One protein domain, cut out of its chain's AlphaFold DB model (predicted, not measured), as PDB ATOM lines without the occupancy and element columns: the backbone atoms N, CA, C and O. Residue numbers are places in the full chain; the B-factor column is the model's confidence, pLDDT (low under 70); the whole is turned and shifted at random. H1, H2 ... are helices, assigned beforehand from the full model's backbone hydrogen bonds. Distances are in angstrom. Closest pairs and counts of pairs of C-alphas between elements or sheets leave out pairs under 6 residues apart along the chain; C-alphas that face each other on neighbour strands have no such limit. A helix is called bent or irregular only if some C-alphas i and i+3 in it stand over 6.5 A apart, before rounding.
ATOM      1  N   ALA A 257       4.137  -9.572  20.163       47.56
ATOM      2  CA  ALA A 257       4.728  -8.251  20.384       47.56
ATOM      3  C   ALA A 257       4.004  -7.398  21.449       47.56
ATOM      4  O   ALA A 257       4.640  -6.591  22.110       47.56
ATOM      5  N   GLU A 258       2.693  -7.573  21.643       50.66
ATOM      6  CA  GLU A 258       1.924  -6.880  22.695       50.66
ATOM      7  C   GLU A 258       2.080  -7.555  24.068       50.66
ATOM      8  O   GLU A 258       1.906  -6.911  25.099       50.66
ATOM      9  N   VAL A 259       2.387  -8.858  24.105       50.50
ATOM     10  CA  VAL A 259       2.611  -9.596  25.364       50.50
ATOM     11  C   VAL A 259       4.047  -9.437  25.862       50.50
ATOM     12  O   VAL A 259       4.285  -9.447  27.072       50.50
ATOM     13  N   ILE A 260       4.996  -9.272  24.939       53.22
ATOM     14  CA  ILE A 260       6.420  -9.111  25.221       53.22
ATOM     15  C   ILE A 260       6.822  -7.653  24.941       53.22
ATOM     16  O   ILE A 260       7.608  -7.373  24.043       53.22
ATOM     17  N   GLU A 261       6.249  -6.700  25.684       52.31
ATOM     18  CA  GLU A 261       6.708  -5.304  25.640       52.31
ATOM     19  C   GLU A 261       8.131  -5.216  26.221       52.31
ATOM     20  O   GLU A 261       8.348  -5.455  27.412       52.31
ATOM     21  N   VAL A 262       9.108  -4.886  25.372       52.09
ATOM     22  CA  VAL A 262      10.494  -4.603  25.770       52.09
ATOM     23  C   VAL A 262      10.868  -3.207  25.262       52.09
ATOM     24  O   VAL A 262      10.948  -2.980  24.056       52.09
ATOM     25  N   ASP A 263      11.126  -2.283  26.191       50.06
ATOM     26  CA  ASP A 263      11.239  -0.828  25.968       50.06
ATOM     27  C   ASP A 263      12.469  -0.355  25.156       50.06
ATOM     28  O   ASP A 263      12.609   0.839  24.893       50.06
ATOM     29  N   SER A 264      13.392  -1.240  24.751       49.72
ATOM     30  CA  SER A 264      14.738  -0.818  24.312       49.72
ATOM     31  C   SER A 264      15.228  -1.320  22.946       49.72
ATOM     32  O   SER A 264      16.392  -1.085  22.625       49.72
ATOM     33  N   ALA A 265      14.411  -2.003  22.134       56.22
ATOM     34  CA  ALA A 265      14.825  -2.488  20.805       56.22
ATOM     35  C   ALA A 265      13.764  -2.252  19.725       56.22
ATOM     36  O   ALA A 265      12.582  -2.102  20.027       56.22
ATOM     37  N   SER A 266      14.186  -2.230  18.455       70.00
ATOM     38  CA  SER A 266      13.234  -2.106  17.353       70.00
ATOM     39  C   SER A 266      12.356  -3.370  17.258       70.00
ATOM     40  O   SER A 266      12.865  -4.482  17.438       70.00
ATOM     41  N   PRO A 267      11.052  -3.249  16.939       66.94
ATOM     42  CA  PRO A 267      10.151  -4.404  16.834       66.94
ATOM     43  C   PRO A 267      10.649  -5.503  15.877       66.94
ATOM     44  O   PRO A 267      10.401  -6.685  16.101       66.94
ATOM     45  N   ALA A 268      11.392  -5.129  14.829       72.44
ATOM     46  CA  ALA A 268      11.960  -6.066  13.862       72.44
ATOM     47  C   ALA A 268      13.093  -6.928  14.452       72.44
ATOM     48  O   ALA A 268      13.166  -8.124  14.176       72.44
ATOM     49  N   GLU A 269      13.959  -6.348  15.288       77.94
ATOM     50  CA  GLU A 269      15.044  -7.083  15.952       77.94
ATOM     51  C   GLU A 269      14.502  -8.057  17.004       77.94
ATOM     52  O   GLU A 269      14.995  -9.178  17.127       77.94
ATOM     53  N   GLN A 270      13.457  -7.655  17.736       77.12
ATOM     54  CA  GLN A 270      12.790  -8.511  18.720       77.12
ATOM     55  C   GLN A 270      12.155  -9.734  18.053       77.12
ATOM     56  O   GLN A 270      12.388 -10.860  18.493       77.12
ATOM     57  N   LEU A 271      11.413  -9.523  16.963       80.19
ATOM     58  CA  LEU A 271      10.814 -10.608  16.187       80.19
ATOM     59  C   LEU A 271      11.877 -11.566  15.641       80.19
ATOM     60  O   LEU A 271      11.746 -12.772  15.828       80.19
ATOM     61  N   ALA A 272      12.972 -11.053  15.074       85.38
ATOM     62  CA  ALA A 272      14.054 -11.892  14.554       85.38
ATOM     63  C   ALA A 272      14.690 -12.786  15.637       85.38
ATOM     64  O   ALA A 272      14.997 -13.954  15.387       85.38
ATOM     65  N   LEU A 273      14.871 -12.268  16.857       88.06
ATOM     66  CA  LEU A 273      15.384 -13.055  17.983       88.06
ATOM     67  C   LEU A 273      14.398 -14.140  18.423       88.06
ATOM     68  O   LEU A 273      14.817 -15.270  18.689       88.06
ATOM     69  N   ILE A 274      13.107 -13.810  18.481       88.88
ATOM     70  CA  ILE A 274      12.053 -14.757  18.850       88.88
ATOM     71  C   ILE A 274      11.939 -15.870  17.808       88.88
ATOM     72  O   ILE A 274      11.956 -17.048  18.169       88.88
ATOM     73  N   GLU A 275      11.896 -15.525  16.522       89.06
ATOM     74  CA  GLU A 275      11.861 -16.494  15.428       89.06
ATOM     75  C   GLU A 275      13.083 -17.414  15.456       89.06
ATOM     76  O   GLU A 275      12.942 -18.635  15.367       89.06
ATOM     77  N   ALA A 276      14.282 -16.860  15.652       92.00
ATOM     78  CA  ALA A 276      15.508 -17.645  15.723       92.00
ATOM     79  C   ALA A 276      15.512 -18.618  16.918       92.00
ATOM     80  O   ALA A 276      15.932 -19.771  16.774       92.00
ATOM     81  N   ALA A 277      15.031 -18.181  18.088       94.62
ATOM     82  CA  ALA A 277      14.904 -19.031  19.271       94.62
ATOM     83  C   ALA A 277      13.860 -20.141  19.063       94.62
ATOM     84  O   ALA A 277      14.106 -21.301  19.397       94.62
ATOM     85  N   LEU A 278      12.716 -19.818  18.453       93.69
ATOM     86  CA  LEU A 278      11.676 -20.792  18.119       93.69
ATOM     87  C   LEU A 278      12.162 -21.825  17.099       93.69
ATOM     88  O   LEU A 278      11.909 -23.013  17.282       93.69
ATOM     89  N   GLN A 279      12.894 -21.411  16.062       94.00
ATOM     90  CA  GLN A 279      13.472 -22.333  15.080       94.00
ATOM     91  C   GLN A 279      14.441 -23.326  15.733       94.00
ATOM     92  O   GLN A 279      14.354 -24.528  15.473       94.00
ATOM     93  N   ARG A 280      15.326 -22.854  16.624       94.88
ATOM     94  CA  ARG A 280      16.235 -23.731  17.382       94.88
ATOM     95  C   ARG A 280      15.486 -24.667  18.324       94.88
ATOM     96  O   ARG A 280      15.798 -25.854  18.373       94.88
ATOM     97  N   ALA A 281      14.477 -24.164  19.030       96.75
ATOM     98  CA  ALA A 281      13.654 -24.975  19.921       96.75
ATOM     99  C   ALA A 281      12.864 -26.055  19.162       96.75
ATOM    100  O   ALA A 281      12.812 -27.203  19.603       96.75
ATOM    101  N   LEU A 282      12.300 -25.723  17.996       96.12
ATOM    102  CA  LEU A 282      11.638 -26.682  17.109       96.12
ATOM    103  C   LEU A 282      12.617 -27.767  16.654       96.12
ATOM    104  O   LEU A 282      12.318 -28.949  16.799       96.12
ATOM    105  N   ALA A 283      13.807 -27.377  16.189       95.06
ATOM    106  CA  ALA A 283      14.847 -28.313  15.768       95.06
ATOM    107  C   ALA A 283      15.350 -29.217  16.909       95.06
ATOM    108  O   ALA A 283      15.753 -30.347  16.653       95.06
ATOM    109  N   ALA A 284      15.310 -28.755  18.160       94.69
ATOM    110  CA  ALA A 284      15.704 -29.554  19.319       94.69
ATOM    111  C   ALA A 284      14.622 -30.559  19.756       94.69
ATOM    112  O   ALA A 284      14.944 -31.673  20.165       94.69
ATOM    113  N   VAL A 285      13.344 -30.173  19.696       96.12
ATOM    114  CA  VAL A 285      12.236 -30.953  20.278       96.12
ATOM    115  C   VAL A 285      11.547 -31.841  19.242       96.12
ATOM    116  O   VAL A 285      11.283 -33.015  19.500       96.12
ATOM    117  N   MET A 286      11.230 -31.294  18.071       95.81
ATOM    118  CA  MET A 286      10.319 -31.939  17.128       95.81
ATOM    119  C   MET A 286      10.871 -33.177  16.407       95.81
ATOM    120  O   MET A 286      10.062 -34.066  16.138       95.81
ATOM    121  N   PRO A 287      12.185 -33.345  16.146       95.50
ATOM    122  CA  PRO A 287      12.684 -34.585  15.547       95.50
ATOM    123  C   PRO A 287      12.326 -35.837  16.355       95.50
ATOM    124  O   PRO A 287      11.902 -36.837  15.784       95.50
ATOM    125  N   ALA A 288      12.416 -35.774  17.689       93.31
ATOM    126  CA  ALA A 288      12.035 -36.890  18.557       93.31
ATOM    127  C   ALA A 288      10.517 -37.148  18.552       93.31
ATOM    128  O   ALA A 288      10.084 -38.289  18.695       93.31
ATOM    129  N   VAL A 289       9.712 -36.097  18.365       93.69
ATOM    130  CA  VAL A 289       8.245 -36.181  18.275       93.69
ATOM    131  C   VAL A 289       7.801 -36.822  16.959       93.69
ATOM    132  O   VAL A 289       6.867 -37.621  16.960       93.69
ATOM    133  N   LEU A 290       8.468 -36.495  15.846       94.75
ATOM    134  CA  LEU A 290       8.121 -37.012  14.519       94.75
ATOM    135  C   LEU A 290       8.780 -38.356  14.191       94.75
ATOM    136  O   LEU A 290       8.261 -39.074  13.342       94.75
ATOM    137  N   ALA A 291       9.871 -38.740  14.861       93.88
ATOM    138  CA  ALA A 291      10.576 -39.997  14.593       93.88
ATOM    139  C   ALA A 291       9.666 -41.248  14.556       93.88
ATOM    140  O   ALA A 291       9.828 -42.056  13.640       93.88
ATOM    141  N   PRO A 292       8.674 -41.422  15.455       93.25
ATOM    142  CA  PRO A 292       7.790 -42.586  15.403       93.25
ATOM    143  C   PRO A 292       6.935 -42.657  14.125       93.25
ATOM    144  O   PRO A 292       6.566 -43.753  13.702       93.25
ATOM    145  N   ALA A 293       6.659 -41.518  13.477       91.94
ATOM    146  CA  ALA A 293       5.875 -41.452  12.242       91.94
ATOM    147  C   ALA A 293       6.568 -42.132  11.048       91.94
ATOM    148  O   ALA A 293       5.883 -42.548  10.127       91.94
ATOM    149  N   ALA A 294       7.891 -42.327  11.080       91.31
ATOM    150  CA  ALA A 294       8.603 -43.096  10.052       91.31
ATOM    151  C   ALA A 294       8.287 -44.607  10.090       91.31
ATOM    152  O   ALA A 294       8.664 -45.346   9.191       91.31
ATOM    153  N   SER A 295       7.660 -45.087  11.170       90.94
ATOM    154  CA  SER A 295       7.379 -46.513  11.394       90.94
ATOM    155  C   SER A 295       5.909 -46.826  11.698       90.94
ATOM    156  O   SER A 295       5.513 -47.989  11.658       90.94
ATOM    157  N   ASP A 296       5.093 -45.806  11.989       93.50
ATOM    158  CA  ASP A 296       3.647 -45.915  12.210       93.50
ATOM    159  C   ASP A 296       2.907 -45.144  11.096       93.50
ATOM    160  O   ASP A 296       2.778 -43.917  11.189       93.50
ATOM    161  N   PRO A 297       2.374 -45.838  10.067       92.25
ATOM    162  CA  PRO A 297       1.657 -45.212   8.950       92.25
ATOM    163  C   PRO A 297       0.433 -44.399   9.383       92.25
ATOM    164  O   PRO A 297       0.075 -43.406   8.749       92.25
ATOM    165  N   GLN A 298      -0.218 -44.793  10.483       92.12
ATOM    166  CA  GLN A 298      -1.348 -44.044  11.018       92.12
ATOM    167  C   GLN A 298      -0.866 -42.726  11.623       92.12
ATOM    168  O   GLN A 298      -1.473 -41.687  11.391       92.12
ATOM    169  N   LEU A 299       0.226 -42.751  12.390       93.44
ATOM    170  CA  LEU A 299       0.802 -41.540  12.971       93.44
ATOM    171  C   LEU A 299       1.385 -40.611  11.897       93.44
ATOM    172  O   LEU A 299       1.245 -39.396  12.024       93.44
ATOM    173  N   HIS A 300       1.966 -41.173  10.834       94.62
ATOM    174  CA  HIS A 300       2.378 -40.428   9.645       94.62
ATOM    175  C   HIS A 300       1.202 -39.667   9.030       94.62
ATOM    176  O   HIS A 300       1.258 -38.444   8.931       94.62
ATOM    177  N   CYS A 301       0.106 -40.368   8.715       94.44
ATOM    178  CA  CYS A 301      -1.107 -39.751   8.174       94.44
ATOM    179  C   CYS A 301      -1.631 -38.624   9.078       94.44
ATOM    180  O   CYS A 301      -1.990 -37.546   8.603       94.44
ATOM    181  N   LEU A 302      -1.639 -38.844  10.399       93.25
ATOM    182  CA  LEU A 302      -2.105 -37.843  11.358       93.25
ATOM    183  C   LEU A 302      -1.235 -36.579  11.347       93.25
ATOM    184  O   LEU A 302      -1.776 -35.474  11.337       93.25
ATOM    185  N   TRP A 303       0.095 -36.711  11.354       94.56
ATOM    186  CA  TRP A 303       0.988 -35.551  11.327       94.56
ATOM    187  C   TRP A 303       0.971 -34.831   9.982       94.56
ATOM    188  O   TRP A 303       0.988 -33.599   9.966       94.56
ATOM    189  N   GLN A 304       0.875 -35.576   8.879       92.62
ATOM    190  CA  GLN A 304       0.720 -35.010   7.545       92.62
ATOM    191  C   GLN A 304      -0.548 -34.151   7.472       92.62
ATOM    192  O   GLN A 304      -0.474 -32.955   7.197       92.62
ATOM    193  N   GLY A 305      -1.705 -34.716   7.827       86.00
ATOM    194  CA  GLY A 305      -2.963 -33.974   7.791       86.00
ATOM    195  C   GLY A 305      -3.024 -32.820   8.804       86.00
ATOM    196  O   GLY A 305      -3.639 -31.788   8.533       86.00
ATOM    197  N   TYR A 306      -2.343 -32.928   9.952       88.38
ATOM    198  CA  TYR A 306      -2.162 -31.797  10.871       88.38
ATOM    199  C   TYR A 306      -1.370 -30.651  10.223       88.38
ATOM    200  O   TYR A 306      -1.745 -29.484  10.369       88.38
ATOM    201  N   GLY A 307      -0.292 -30.975   9.504       85.25
ATOM    202  CA  GLY A 307       0.521 -30.015   8.761       85.25
ATOM    203  C   GLY A 307      -0.244 -29.343   7.615       85.25
ATOM    204  O   GLY A 307      -0.126 -28.131   7.423       85.25
ATOM    205  N   GLU A 308      -1.119 -30.087   6.937       81.19
ATOM    206  CA  GLU A 308      -2.069 -29.585   5.927       81.19
ATOM    207  C   GLU A 308      -3.186 -28.711   6.531       81.19
ATOM    208  O   GLU A 308      -3.901 -28.005   5.822       81.19
ATOM    209  N   GLY A 309      -3.316 -28.706   7.859       77.38
ATOM    210  CA  GLY A 309      -4.227 -27.837   8.593       77.38
ATOM    211  C   GLY A 309      -5.600 -28.435   8.884       77.38
ATOM    212  O   GLY A 309      -6.484 -27.697   9.326       77.38
ATOM    213  N   LEU A 310      -5.777 -29.746   8.703       73.75
ATOM    214  CA  LEU A 310      -7.018 -30.443   9.031       73.75
ATOM    215  C   LEU A 310      -7.308 -30.386  10.538       73.75
ATOM    216  O   LEU A 310      -6.422 -30.538  11.383       73.75
ATOM    217  N   THR A 311      -8.580 -30.189  10.888       72.50
ATOM    218  CA  THR A 311      -9.056 -30.298  12.274       72.50
ATOM    219  C   THR A 311      -9.302 -31.766  12.643       72.50
ATOM    220  O   THR A 311      -9.342 -32.644  11.780       72.50
ATOM    221  N   ASN A 312      -9.482 -32.070  13.931       72.69
ATOM    222  CA  ASN A 312      -9.525 -33.459  14.411       72.69
ATOM    223  C   ASN A 312     -10.639 -34.313  13.780       72.69
ATOM    224  O   ASN A 312     -10.483 -35.527  13.678       72.69
ATOM    225  N   THR A 313     -11.757 -33.714  13.356       63.41
ATOM    226  CA  THR A 313     -12.870 -34.458  12.739       63.41
ATOM    227  C   THR A 313     -12.562 -34.873  11.291       63.41
ATOM    228  O   THR A 313     -12.581 -36.078  11.035       63.41
ATOM    229  N   PRO A 314     -12.213 -33.953  10.365       64.56
ATOM    230  CA  PRO A 314     -11.712 -34.319   9.039       64.56
ATOM    231  C   PRO A 314     -10.487 -35.235   9.088       64.56
ATOM    232  O   PRO A 314     -10.410 -36.194   8.331       64.56
ATOM    233  N   LEU A 315      -9.556 -34.988  10.015       77.44
ATOM    234  CA  LEU A 315      -8.322 -35.765  10.134       77.44
ATOM    235  C   LEU A 315      -8.579 -37.215  10.571       77.44
ATOM    236  O   LEU A 315      -7.979 -38.147  10.041       77.44
ATOM    237  N   ALA A 316      -9.512 -37.420  11.505       79.69
ATOM    238  CA  ALA A 316      -9.928 -38.751  11.937       79.69
ATOM    239  C   ALA A 316     -10.533 -39.563  10.782       79.69
ATOM    240  O   ALA A 316     -10.198 -40.732  10.611       79.69
ATOM    241  N   GLN A 317     -11.385 -38.926   9.972       81.75
ATOM    242  CA  GLN A 317     -11.982 -39.542   8.786       81.75
ATOM    243  C   GLN A 317     -10.922 -39.855   7.728       81.75
ATOM    244  O   GLN A 317     -10.896 -40.967   7.206       81.75
ATOM    245  N   HIS A 318     -10.023 -38.903   7.468       84.62
ATOM    246  CA  HIS A 318      -8.941 -39.042   6.498       84.62
ATOM    247  C   HIS A 318      -8.005 -40.210   6.839       84.62
ATOM    248  O   HIS A 318      -7.703 -41.032   5.981       84.62
ATOM    249  N   CYS A 319      -7.622 -40.342   8.112       90.50
ATOM    250  CA  CYS A 319      -6.717 -41.393   8.580       90.50
ATOM    251  C   CYS A 319      -7.427 -42.653   9.104       90.50
ATOM    252  O   CYS A 319      -6.799 -43.479   9.768       90.50
ATOM    253  N   GLY A 320      -8.736 -42.798   8.858       90.56
ATOM    254  CA  GLY A 320      -9.506 -43.996   9.209       90.56
ATOM    255  C   GLY A 320      -9.487 -44.349  10.702       90.56
ATOM    256  O   GLY A 320      -9.399 -45.522  11.060       90.56
ATOM    257  N   CYS A 321      -9.521 -43.352  11.589       89.44
ATOM    258  CA  CYS A 321      -9.418 -43.553  13.033       89.44
ATOM    259  C   CYS A 321     -10.506 -42.815  13.821       89.44
ATOM    260  O   CYS A 321     -11.233 -41.974  13.298       89.44
ATOM    261  N   ALA A 322     -10.646 -43.143  15.106       82.38
ATOM    262  CA  ALA A 322     -11.564 -42.428  15.986       82.38
ATOM    263  C   ALA A 322     -11.029 -41.025  16.312       82.38
ATOM    264  O   ALA A 322      -9.830 -40.840  16.522       82.38
ATOM    265  N   ARG A 323     -11.925 -40.042  16.465       71.81
ATOM    266  CA  ARG A 323     -11.563 -38.655  16.821       71.81
ATOM    267  C   ARG A 323     -10.699 -38.566  18.083       71.81
ATOM    268  O   ARG A 323      -9.712 -37.839  18.095       71.81
ATOM    269  N   GLY A 324     -11.007 -39.364  19.108       71.44
ATOM    270  CA  GLY A 324     -10.209 -39.420  20.337       71.44
ATOM    271  C   GLY A 324      -8.783 -39.955  20.135       71.44
ATOM    272  O   GLY A 324      -7.893 -39.636  20.920       71.44
ATOM    273  N   THR A 325      -8.534 -40.736  19.079       78.62
ATOM    274  CA  THR A 325      -7.194 -41.231  18.728       78.62
ATOM    275  C   THR A 325      -6.310 -40.103  18.208       78.62
ATOM    276  O   THR A 325      -5.137 -40.052  18.571       78.62
ATOM    277  N   VAL A 326      -6.875 -39.169  17.436       76.88
ATOM    278  CA  VAL A 326      -6.158 -38.005  16.891       76.88
ATOM    279  C   VAL A 326      -5.551 -37.169  18.018       76.88
ATOM    280  O   VAL A 326      -4.335 -36.994  18.072       76.88
ATOM    281  N   SER A 327      -6.372 -36.731  18.980       73.69
ATOM    282  CA  SER A 327      -5.916 -35.913  20.113       73.69
ATOM    283  C   SER A 327      -4.908 -36.656  20.992       73.69
ATOM    284  O   SER A 327      -3.914 -36.073  21.423       73.69
ATOM    285  N   LYS A 328      -5.126 -37.958  21.230       83.00
ATOM    286  CA  LYS A 328      -4.234 -38.788  22.053       83.00
ATOM    287  C   LYS A 328      -2.867 -39.018  21.415       83.00
ATOM    288  O   LYS A 328      -1.895 -39.104  22.167       83.00
ATOM    289  N   LYS A 329      -2.799 -39.155  20.086       86.88
ATOM    290  CA  LYS A 329      -1.559 -39.433  19.348       86.88
ATOM    291  C   LYS A 329      -0.775 -38.165  18.992       86.88
ATOM    292  O   LYS A 329       0.438 -38.179  19.145       86.88
ATOM    293  N   LEU A 330      -1.438 -37.088  18.557       87.56
ATOM    294  CA  LEU A 330      -0.749 -35.877  18.088       87.56
ATOM    295  C   LEU A 330      -0.313 -34.928  19.202       87.56
ATOM    296  O   LEU A 330       0.742 -34.322  19.089       87.56
ATOM    297  N   ARG A 331      -1.145 -34.740  20.235       89.00
ATOM    298  CA  ARG A 331      -0.885 -33.858  21.395       89.00
ATOM    299  C   ARG A 331      -0.147 -32.537  21.065       89.00
ATOM    300  O   ARG A 331       0.828 -32.197  21.745       89.00
ATOM    301  N   PRO A 332      -0.595 -31.759  20.061       83.94
ATOM    302  CA  PRO A 332       0.160 -30.615  19.546       83.94
ATOM    303  C   PRO A 332       0.417 -29.542  20.610       83.94
ATOM    304  O   PRO A 332       1.484 -28.939  20.622       83.94
ATOM    305  N   GLU A 333      -0.504 -29.354  21.557       80.81
ATOM    306  CA  GLU A 333      -0.342 -28.426  22.683       80.81
ATOM    307  C   GLU A 333       0.800 -28.817  23.622       80.81
ATOM    308  O   GLU A 333       1.545 -27.953  24.091       80.81
ATOM    309  N   GLN A 334       0.977 -30.115  23.881       86.88
ATOM    310  CA  GLN A 334       2.056 -30.604  24.741       86.88
ATOM    311  C   GLN A 334       3.414 -30.354  24.081       86.88
ATOM    312  O   GLN A 334       4.350 -29.887  24.733       86.88
ATOM    313  N   HIS A 335       3.506 -30.604  22.774       91.81
ATOM    314  CA  HIS A 335       4.718 -30.355  22.000       91.81
ATOM    315  C   HIS A 335       5.005 -28.858  21.859       91.81
ATOM    316  O   HIS A 335       6.124 -28.435  22.145       91.81
ATOM    317  N   ALA A 336       3.996 -28.042  21.541       90.75
ATOM    318  CA  ALA A 336       4.120 -26.586  21.497       90.75
ATOM    319  C   ALA A 336       4.559 -26.009  22.847       90.75
ATOM    320  O   ALA A 336       5.451 -25.171  22.886       90.75
ATOM    321  N   SER A 337       4.019 -26.510  23.962       88.50
ATOM    322  CA  SER A 337       4.445 -26.104  25.308       88.50
ATOM    323  C   SER A 337       5.910 -26.462  25.578       88.50
ATOM    324  O   SER A 337       6.643 -25.678  26.176       88.50
ATOM    325  N   SER A 338       6.366 -27.635  25.129       91.94
ATOM    326  CA  SER A 338       7.771 -28.039  25.262       91.94
ATOM    327  C   SER A 338       8.706 -27.144  24.445       91.94
ATOM    328  O   SER A 338       9.728 -26.685  24.963       91.94
ATOM    329  N   VAL A 339       8.340 -26.852  23.193       94.81
ATOM    330  CA  VAL A 339       9.079 -25.938  22.307       94.81
ATOM    331  C   VAL A 339       9.104 -24.526  22.895       94.81
ATOM    332  O   VAL A 339      10.173 -23.930  23.003       94.81
ATOM    333  N   ALA A 340       7.959 -24.011  23.348       93.00
ATOM    334  CA  ALA A 340       7.839 -22.685  23.944       93.00
ATOM    335  C   ALA A 340       8.714 -22.530  25.193       93.00
ATOM    336  O   ALA A 340       9.399 -21.523  25.329       93.00
ATOM    337  N   ARG A 341       8.772 -23.541  26.073       91.88
ATOM    338  CA  ARG A 341       9.678 -23.528  27.237       91.88
ATOM    339  C   ARG A 341      11.152 -23.514  26.837       91.88
ATOM    340  O   ARG A 341      11.931 -22.798  27.459       91.88
ATOM    341  N   HIS A 342      11.538 -24.271  25.808       92.62
ATOM    342  CA  HIS A 342      12.914 -24.255  25.302       92.62
ATOM    343  C   HIS A 342      13.282 -22.884  24.725       92.62
ATOM    344  O   HIS A 342      14.324 -22.333  25.078       92.62
ATOM    345  N   ALA A 343      12.405 -22.309  23.899       94.62
ATOM    346  CA  ALA A 343      12.601 -20.979  23.332       94.62
ATOM    347  C   ALA A 343      12.636 -19.897  24.424       94.62
ATOM    348  O   ALA A 343      13.535 -19.063  24.430       94.62
ATOM    349  N   ALA A 344      11.723 -19.950  25.398       91.44
ATOM    350  CA  ALA A 344      11.683 -19.039  26.539       91.44
ATOM    351  C   ALA A 344      12.970 -19.107  27.375       91.44
ATOM    352  O   ALA A 344      13.517 -18.069  27.743       91.44
ATOM    353  N   ALA A 345      13.490 -20.308  27.647       91.75
ATOM    354  CA  ALA A 345      14.741 -20.487  28.383       91.75
ATOM    355  C   ALA A 345      15.954 -19.902  27.639       91.75
ATOM    356  O   ALA A 345      16.896 -19.420  28.272       91.75
ATOM    357  N   GLU A 346      15.943 -19.935  26.306       92.75
ATOM    358  CA  GLU A 346      16.967 -19.294  25.487       92.75
ATOM    359  C   GLU A 346      16.817 -17.768  25.489       92.75
ATOM    360  O   GLU A 346      17.779 -17.058  25.789       92.75
ATOM    361  N   LEU A 347      15.607 -17.272  25.217       90.94
ATOM    362  CA  LEU A 347      15.290 -15.845  25.198       90.94
ATOM    363  C   LEU A 347      15.605 -15.193  26.542       90.94
ATOM    364  O   LEU A 347      16.217 -14.137  26.562       90.94
ATOM    365  N   SER A 348      15.336 -15.863  27.663       89.94
ATOM    366  CA  SER A 348      15.652 -15.370  29.014       89.94
ATOM    367  C   SER A 348      17.133 -15.013  29.226       89.94
ATOM    368  O   SER A 348      17.457 -14.251  30.133       89.94
ATOM    369  N   ARG A 349      18.050 -15.558  28.410       89.50
ATOM    370  CA  ARG A 349      19.490 -15.234  28.452       89.50
ATOM    371  C   ARG A 349      19.851 -14.005  27.619       89.50
ATOM    372  O   ARG A 349      20.956 -13.487  27.757       89.50
ATOM    373  N   GLN A 350      18.955 -13.561  26.744       86.81
ATOM    374  CA  GLN A 350      19.146 -12.369  25.934       86.81
ATOM    375  C   GLN A 350      18.881 -11.116  26.780       86.81
ATOM    376  O   GLN A 350      17.877 -11.074  27.497       86.81
ATOM    377  N   PRO A 351      19.711 -10.063  26.662       82.06
ATOM    378  CA  PRO A 351      19.532  -8.823  27.419       82.06
ATOM    379  C   PRO A 351      18.141  -8.191  27.268       82.06
ATOM    380  O   PRO A 351      17.651  -7.571  28.201       82.06
ATOM    381  N   LEU A 352      17.495  -8.381  26.113       79.44
ATOM    382  CA  LEU A 352      16.169  -7.830  25.825       79.44
ATOM    383  C   LEU A 352      15.032  -8.539  26.572       79.44
ATOM    384  O   LEU A 352      14.039  -7.912  26.907       79.44
ATOM    385  N   PHE A 353      15.158  -9.832  26.865       82.00
ATOM    386  CA  PHE A 353      14.061 -10.619  27.447       82.00
ATOM    387  C   PHE A 353      14.338 -11.035  28.896       82.00
ATOM    388  O   PHE A 353      13.454 -11.567  29.567       82.00
ATOM    389  N   CYS A 354      15.549 -10.783  29.402       81.38
ATOM    390  CA  CYS A 354      15.936 -11.178  30.753       81.38
ATOM    391  C   CYS A 354      15.073 -10.499  31.826       81.38
ATOM    392  O   CYS A 354      14.739 -11.145  32.812       81.38
ATOM    393  N   GLU A 355      14.653  -9.246  31.618       73.56
ATOM    394  CA  GLU A 355      13.765  -8.515  32.535       73.56
ATOM    395  C   GLU A 355      12.374  -9.158  32.624       73.56
ATOM    396  O   GLU A 355      11.838  -9.324  33.718       73.56
ATOM    397  N   VAL A 356      11.818  -9.609  31.494       72.50
ATOM    398  CA  VAL A 356      10.522 -10.311  31.447       72.50
ATOM    399  C   VAL A 356      10.612 -11.661  32.163       72.50
ATOM    400  O   VAL A 356       9.671 -12.074  32.832       72.50
ATOM    401  N   ALA A 357      11.759 -12.334  32.076       79.31
ATOM    402  CA  ALA A 357      11.992 -13.633  32.702       79.31
ATOM    403  C   ALA A 357      12.341 -13.571  34.203       79.31
ATOM    404  O   ALA A 357      12.467 -14.620  34.835       79.31
ATOM    405  N   ARG A 358      12.522 -12.376  34.790       76.38
ATOM    406  CA  ARG A 358      12.891 -12.229  36.212       76.38
ATOM    407  C   ARG A 358      11.766 -12.581  37.175       76.38
ATOM    408  O   ARG A 358      12.066 -12.993  38.293       76.38
ATOM    409  N   SER A 359      10.508 -12.408  36.772       75.81
ATOM    410  CA  SER A 359       9.367 -12.836  37.581       75.81
ATOM    411  C   SER A 359       8.790 -14.158  37.065       75.81
ATOM    412  O   SER A 359       8.743 -14.365  35.846       75.81
ATOM    413  N   PRO A 360       8.318 -15.046  37.961       63.91
ATOM    414  CA  PRO A 360       7.617 -16.269  37.571       63.91
ATOM    415  C   PRO A 360       6.456 -15.994  36.607       63.91
ATOM    416  O   PRO A 360       6.335 -16.646  35.575       63.91
ATOM    417  N   GLU A 361       5.675 -14.945  36.869       63.41
ATOM    418  CA  GLU A 361       4.510 -14.564  36.066       63.41
ATOM    419  C   GLU A 361       4.912 -14.005  34.693       63.41
ATOM    420  O   GLU A 361       4.175 -14.112  33.715       63.41
ATOM    421  N   GLY A 362       6.076 -13.360  34.588       68.12
ATOM    422  CA  GLY A 362       6.615 -12.880  33.317       68.12
ATOM    423  C   GLY A 362       7.157 -14.022  32.460       68.12
ATOM    424  O   GLY A 362       6.857 -14.092  31.266       68.12
ATOM    425  N   ALA A 363       7.861 -14.971  33.080       73.25
ATOM    426  CA  ALA A 363       8.324 -16.186  32.421       73.25
ATOM    427  C   ALA A 363       7.151 -17.047  31.919       73.25
ATOM    428  O   ALA A 363       7.173 -17.507  30.776       73.25
ATOM    429  N   GLU A 364       6.101 -17.214  32.728       72.50
ATOM    430  CA  GLU A 364       4.881 -17.929  32.336       72.50
ATOM    431  C   GLU A 364       4.161 -17.238  31.175       72.50
ATOM    432  O   GLU A 364       3.837 -17.897  30.188       72.50
ATOM    433  N   ARG A 365       3.993 -15.909  31.226       75.25
ATOM    434  CA  ARG A 365       3.408 -15.140  30.114       75.25
ATOM    435  C   ARG A 365       4.212 -15.266  28.823       75.25
ATOM    436  O   ARG A 365       3.619 -15.388  27.755       75.25
ATOM    437  N   MET A 366       5.542 -15.259  28.901       82.75
ATOM    438  CA  MET A 366       6.403 -15.446  27.731       82.75
ATOM    439  C   MET A 366       6.237 -16.850  27.133       82.75
ATOM    440  O   MET A 366       6.092 -16.983  25.919       82.75
ATOM    441  N   VAL A 367       6.215 -17.896  27.965       82.88
ATOM    442  CA  VAL A 367       5.961 -19.274  27.509       82.88
ATOM    443  C   VAL A 367       4.587 -19.384  26.854       82.88
ATOM    444  O   VAL A 367       4.469 -19.977  25.783       82.88
ATOM    445  N   GLU A 368       3.567 -18.792  27.465       78.00
ATOM    446  CA  GLU A 368       2.201 -18.802  26.956       78.00
ATOM    447  C   GLU A 368       2.090 -18.087  25.602       78.00
ATOM    448  O   GLU A 368       1.551 -18.639  24.645       78.00
ATOM    449  N   ALA A 369       2.697 -16.905  25.469       79.19
ATOM    450  CA  ALA A 369       2.715 -16.154  24.216       79.19
ATOM    451  C   ALA A 369       3.422 -16.919  23.084       79.19
ATOM    452  O   ALA A 369       2.918 -16.986  21.962       79.19
ATOM    453  N   LEU A 370       4.567 -17.547  23.378       88.25
ATOM    454  CA  LEU A 370       5.306 -18.368  22.413       88.25
ATOM    455  C   LEU A 370       4.517 -19.622  22.014       88.25
ATOM    456  O   LEU A 370       4.476 -19.973  20.835       88.25
ATOM    457  N   ARG A 371       3.858 -20.283  22.975       88.94
ATOM    458  CA  ARG A 371       2.973 -21.432  22.723       88.94
ATOM    459  C   ARG A 371       1.834 -21.040  21.785       88.94
ATOM    460  O   ARG A 371       1.577 -21.748  20.812       88.94
ATOM    461  N   ASN A 372       1.194 -19.907  22.051       80.06
ATOM    462  CA  ASN A 372       0.079 -19.416  21.251       80.06
ATOM    463  C   ASN A 372       0.540 -19.047  19.843       80.06
ATOM    464  O   ASN A 372      -0.086 -19.467  18.875       80.06
ATOM    465  N   HIS A 373       1.698 -18.400  19.701       85.06
ATOM    466  CA  HIS A 373       2.287 -18.123  18.392       85.06
ATOM    467  C   HIS A 373       2.602 -19.406  17.594       85.06
ATOM    468  O   HIS A 373       2.340 -19.463  16.394       85.06
ATOM    469  N   LEU A 374       3.095 -20.471  18.244       87.12
ATOM    470  CA  LEU A 374       3.373 -21.765  17.599       87.12
ATOM    471  C   LEU A 374       2.118 -22.462  17.044       87.12
ATOM    472  O   LEU A 374       2.222 -23.170  16.038       87.12
ATOM    473  N   LEU A 375       0.965 -22.294  17.703       81.81
ATOM    474  CA  LEU A 375      -0.293 -22.986  17.385       81.81
ATOM    475  C   LEU A 375      -1.256 -22.142  16.536       81.81
ATOM    476  O   LEU A 375      -1.933 -22.682  15.655       81.81
ATOM    477  N   SER A 376      -1.292 -20.835  16.784       70.50
ATOM    478  CA  SER A 376      -2.285 -19.890  16.271       70.50
ATOM    479  C   SER A 376      -1.683 -18.476  16.159       70.50
ATOM    480  O   SER A 376      -1.974 -17.623  16.994       70.50
ATOM    481  N   PRO A 377      -0.848 -18.173  15.144       58.25
ATOM    482  CA  PRO A 377      -0.323 -16.824  14.941       58.25
ATOM    483  C   PRO A 377      -1.445 -15.920  14.414       58.25
ATOM    484  O   PRO A 377      -1.721 -15.846  13.219       58.25
ATOM    485  N   GLU A 378      -2.159 -15.254  15.314       48.19
ATOM    486  CA  GLU A 378      -3.426 -14.603  14.976       48.19
ATOM    487  C   GLU A 378      -3.318 -13.358  14.076       48.19
ATOM    488  O   GLU A 378      -4.344 -12.860  13.612       48.19
ATOM    489  N   ARG A 379      -2.108 -12.878  13.751       41.31
ATOM    490  CA  ARG A 379      -1.905 -11.691  12.896       41.31
ATOM    491  C   ARG A 379      -1.104 -11.893  11.605       41.31
ATOM    492  O   ARG A 379      -1.030 -10.951  10.825       41.31
ATOM    493  N   GLU A 380      -0.574 -13.081  11.315       45.94
ATOM    494  CA  GLU A 380       0.427 -13.225  10.233       45.94
ATOM    495  C   GLU A 380      -0.067 -13.898   8.947       45.94
ATOM    496  O   GLU A 380       0.679 -13.966   7.981       45.94
ATOM    497  N   GLY A 381      -1.319 -14.361   8.870       46.44
ATOM    498  CA  GLY A 381      -1.878 -14.918   7.623       46.44
ATOM    499  C   GLY A 381      -1.244 -16.236   7.137       46.44
ATOM    500  O   GLY A 381      -1.805 -16.870   6.248       46.44
ATOM    501  N   ASP A 382      -0.150 -16.673   7.759       57.59
ATOM    502  CA  ASP A 382       0.595 -17.887   7.447       57.59
ATOM    503  C   ASP A 382       0.149 -19.104   8.274       57.59
ATOM    504  O   ASP A 382      -0.470 -19.004   9.339       57.59
ATOM    505  N   ALA A 383       0.502 -20.299   7.787       68.12
ATOM    506  CA  ALA A 383       0.380 -21.524   8.567       68.12
ATOM    507  C   ALA A 383       1.201 -21.415   9.878       68.12
ATOM    508  O   ALA A 383       2.347 -20.950   9.841       68.12
ATOM    509  N   PRO A 384       0.662 -21.878  11.029       81.12
ATOM    510  CA  PRO A 384       1.365 -21.872  12.309       81.12
ATOM    511  C   PRO A 384       2.797 -22.416  12.187       81.12
ATOM    512  O   PRO A 384       2.991 -23.415  11.485       81.12
ATOM    513  N   PRO A 385       3.804 -21.818  12.856       88.50
ATOM    514  CA  PRO A 385       5.196 -22.259  12.757       88.50
ATOM    515  C   PRO A 385       5.374 -23.757  13.011       88.50
ATOM    516  O   PRO A 385       6.125 -24.412  12.293       88.50
ATOM    517  N   LEU A 386       4.622 -24.327  13.962       89.81
ATOM    518  CA  LEU A 386       4.659 -25.762  14.232       89.81
ATOM    519  C   LEU A 386       4.173 -26.590  13.030       89.81
ATOM    520  O   LEU A 386       4.814 -27.571  12.667       89.81
ATOM    521  N   ARG A 387       3.084 -26.178  12.369       88.44
ATOM    522  CA  ARG A 387       2.572 -26.850  11.160       88.44
ATOM    523  C   ARG A 387       3.534 -26.718   9.983       88.44
ATOM    524  O   ARG A 387       3.798 -27.710   9.311       88.44
ATOM    525  N   ARG A 388       4.097 -25.522   9.763       87.94
ATOM    526  CA  ARG A 388       5.129 -25.296   8.733       87.94
ATOM    527  C   ARG A 388       6.322 -26.218   8.945       87.94
ATOM    528  O   ARG A 388       6.782 -26.849   7.999       87.94
ATOM    529  N   TRP A 389       6.776 -26.331  10.191       93.00
ATOM    530  CA  TRP A 389       7.897 -27.190  10.540       93.00
ATOM    531  C   TRP A 389       7.588 -28.665  10.270       93.00
ATOM    532  O   TRP A 389       8.400 -29.338   9.640       93.00
ATOM    533  N   VAL A 390       6.401 -29.145  10.668       92.81
ATOM    534  CA  VAL A 390       5.945 -30.517  10.383       92.81
ATOM    535  C   VAL A 390       5.914 -30.788   8.877       92.81
ATOM    536  O   VAL A 390       6.507 -31.767   8.448       92.81
ATOM    537  N   ASN A 391       5.332 -29.905   8.059       89.69
ATOM    538  CA  ASN A 391       5.299 -30.088   6.598       89.69
ATOM    539  C   ASN A 391       6.691 -30.188   5.960       89.69
ATOM    540  O   ASN A 391       6.857 -30.853   4.944       89.69
ATOM    541  N   GLN A 392       7.685 -29.510   6.532       91.38
ATOM    542  CA  GLN A 392       9.050 -29.494   6.005       91.38
ATOM    543  C   GLN A 392       9.896 -30.689   6.467       91.38
ATOM    544  O   GLN A 392      10.853 -31.044   5.784       91.38
ATOM    545  N   HIS A 393       9.577 -31.282   7.621       94.25
ATOM    546  CA  HIS A 393      10.456 -32.239   8.310       94.25
ATOM    547  C   HIS A 393       9.778 -33.563   8.673       94.25
ATOM    548  O   HIS A 393      10.401 -34.398   9.333       94.25
ATOM    549  N   LEU A 394       8.519 -33.779   8.280       93.44
ATOM    550  CA  LEU A 394       7.880 -35.081   8.431       93.44
ATOM    551  C   LEU A 394       8.686 -36.116   7.627       93.44
ATOM    552  O   LEU A 394       8.898 -35.915   6.428       93.44
TER     553      LEU A 394
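AT A GLANCE: This is residues 257 to 394 of the 397 residues of an uncharacterized protein of Cyanobium sp. NS01 (UniProt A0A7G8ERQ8). The long helix H1 runs along most of an elongated body, H5 packs across it and H6 across H5, while H2, H3 and H4 make a small cluster where H1 ends. H2 folds back from H1, and H7 packs on H2 and on the last residues of H6. The printed part has 138 residues with seven named helices, H1 to H7 in order, and no named strand: all helix. It is compact, with a radius of gyration of the C-alphas of 16.2 A, and spans 51 by 27 by 26 A.

HOW THE PARTS SIT: H1, residues 267 to 294, has a kink of 45 degrees near residue 288 and is irregular, with C-alphas 289 and 292 7.0 A apart. With residues 290 to 294 alone it touches H2, residues 297 to 307, in a helical hairpin; the closest C-alphas, of Ala 293 and His 300, are 4.5 A apart. H3, residues 312 to 318, touches H4, residues 323 to 330, about perpendicular at 83 degrees; the closest C-alphas are those of Ala 316 and Arg 323, 5.2 A. H5, residues 332 to 347, touches H1 at a steep tilt of 45 degrees, closest at the C-alphas of Ala 277 and Ala 343, 5.1 A. H6, residues 360 to 375, touches H5 at C-alphas 371 and 340, the closest, 5.2 A apart. H7, residues 385 to 393, touches H2, closest at the C-alphas of Gly 307 and Arg 387, 4.5 A. Every O i to N i+4 pair is within hydrogen-bond range in H2, H3, H5, H6 and H7; in H1 18 of 24 are, in H4 3 of 4.

IN THESE COORDINATES: H1 is 39.3 A long from C-alpha 267 at (10.151, -4.404, 16.834). H5 measures 21.9 A and H6 22.7 A. H7 ends at C-alpha 393, (10.456, -32.239, 8.310).

THE WHOLE: The two C-alphas farthest apart, of Ser 264 and Gly 320, are 51.8 A apart. The printed part has no cut; the H5 to H6 link is long. Confidence is under 70 in 22 residues, among them 257 to 265 and 377 to 383.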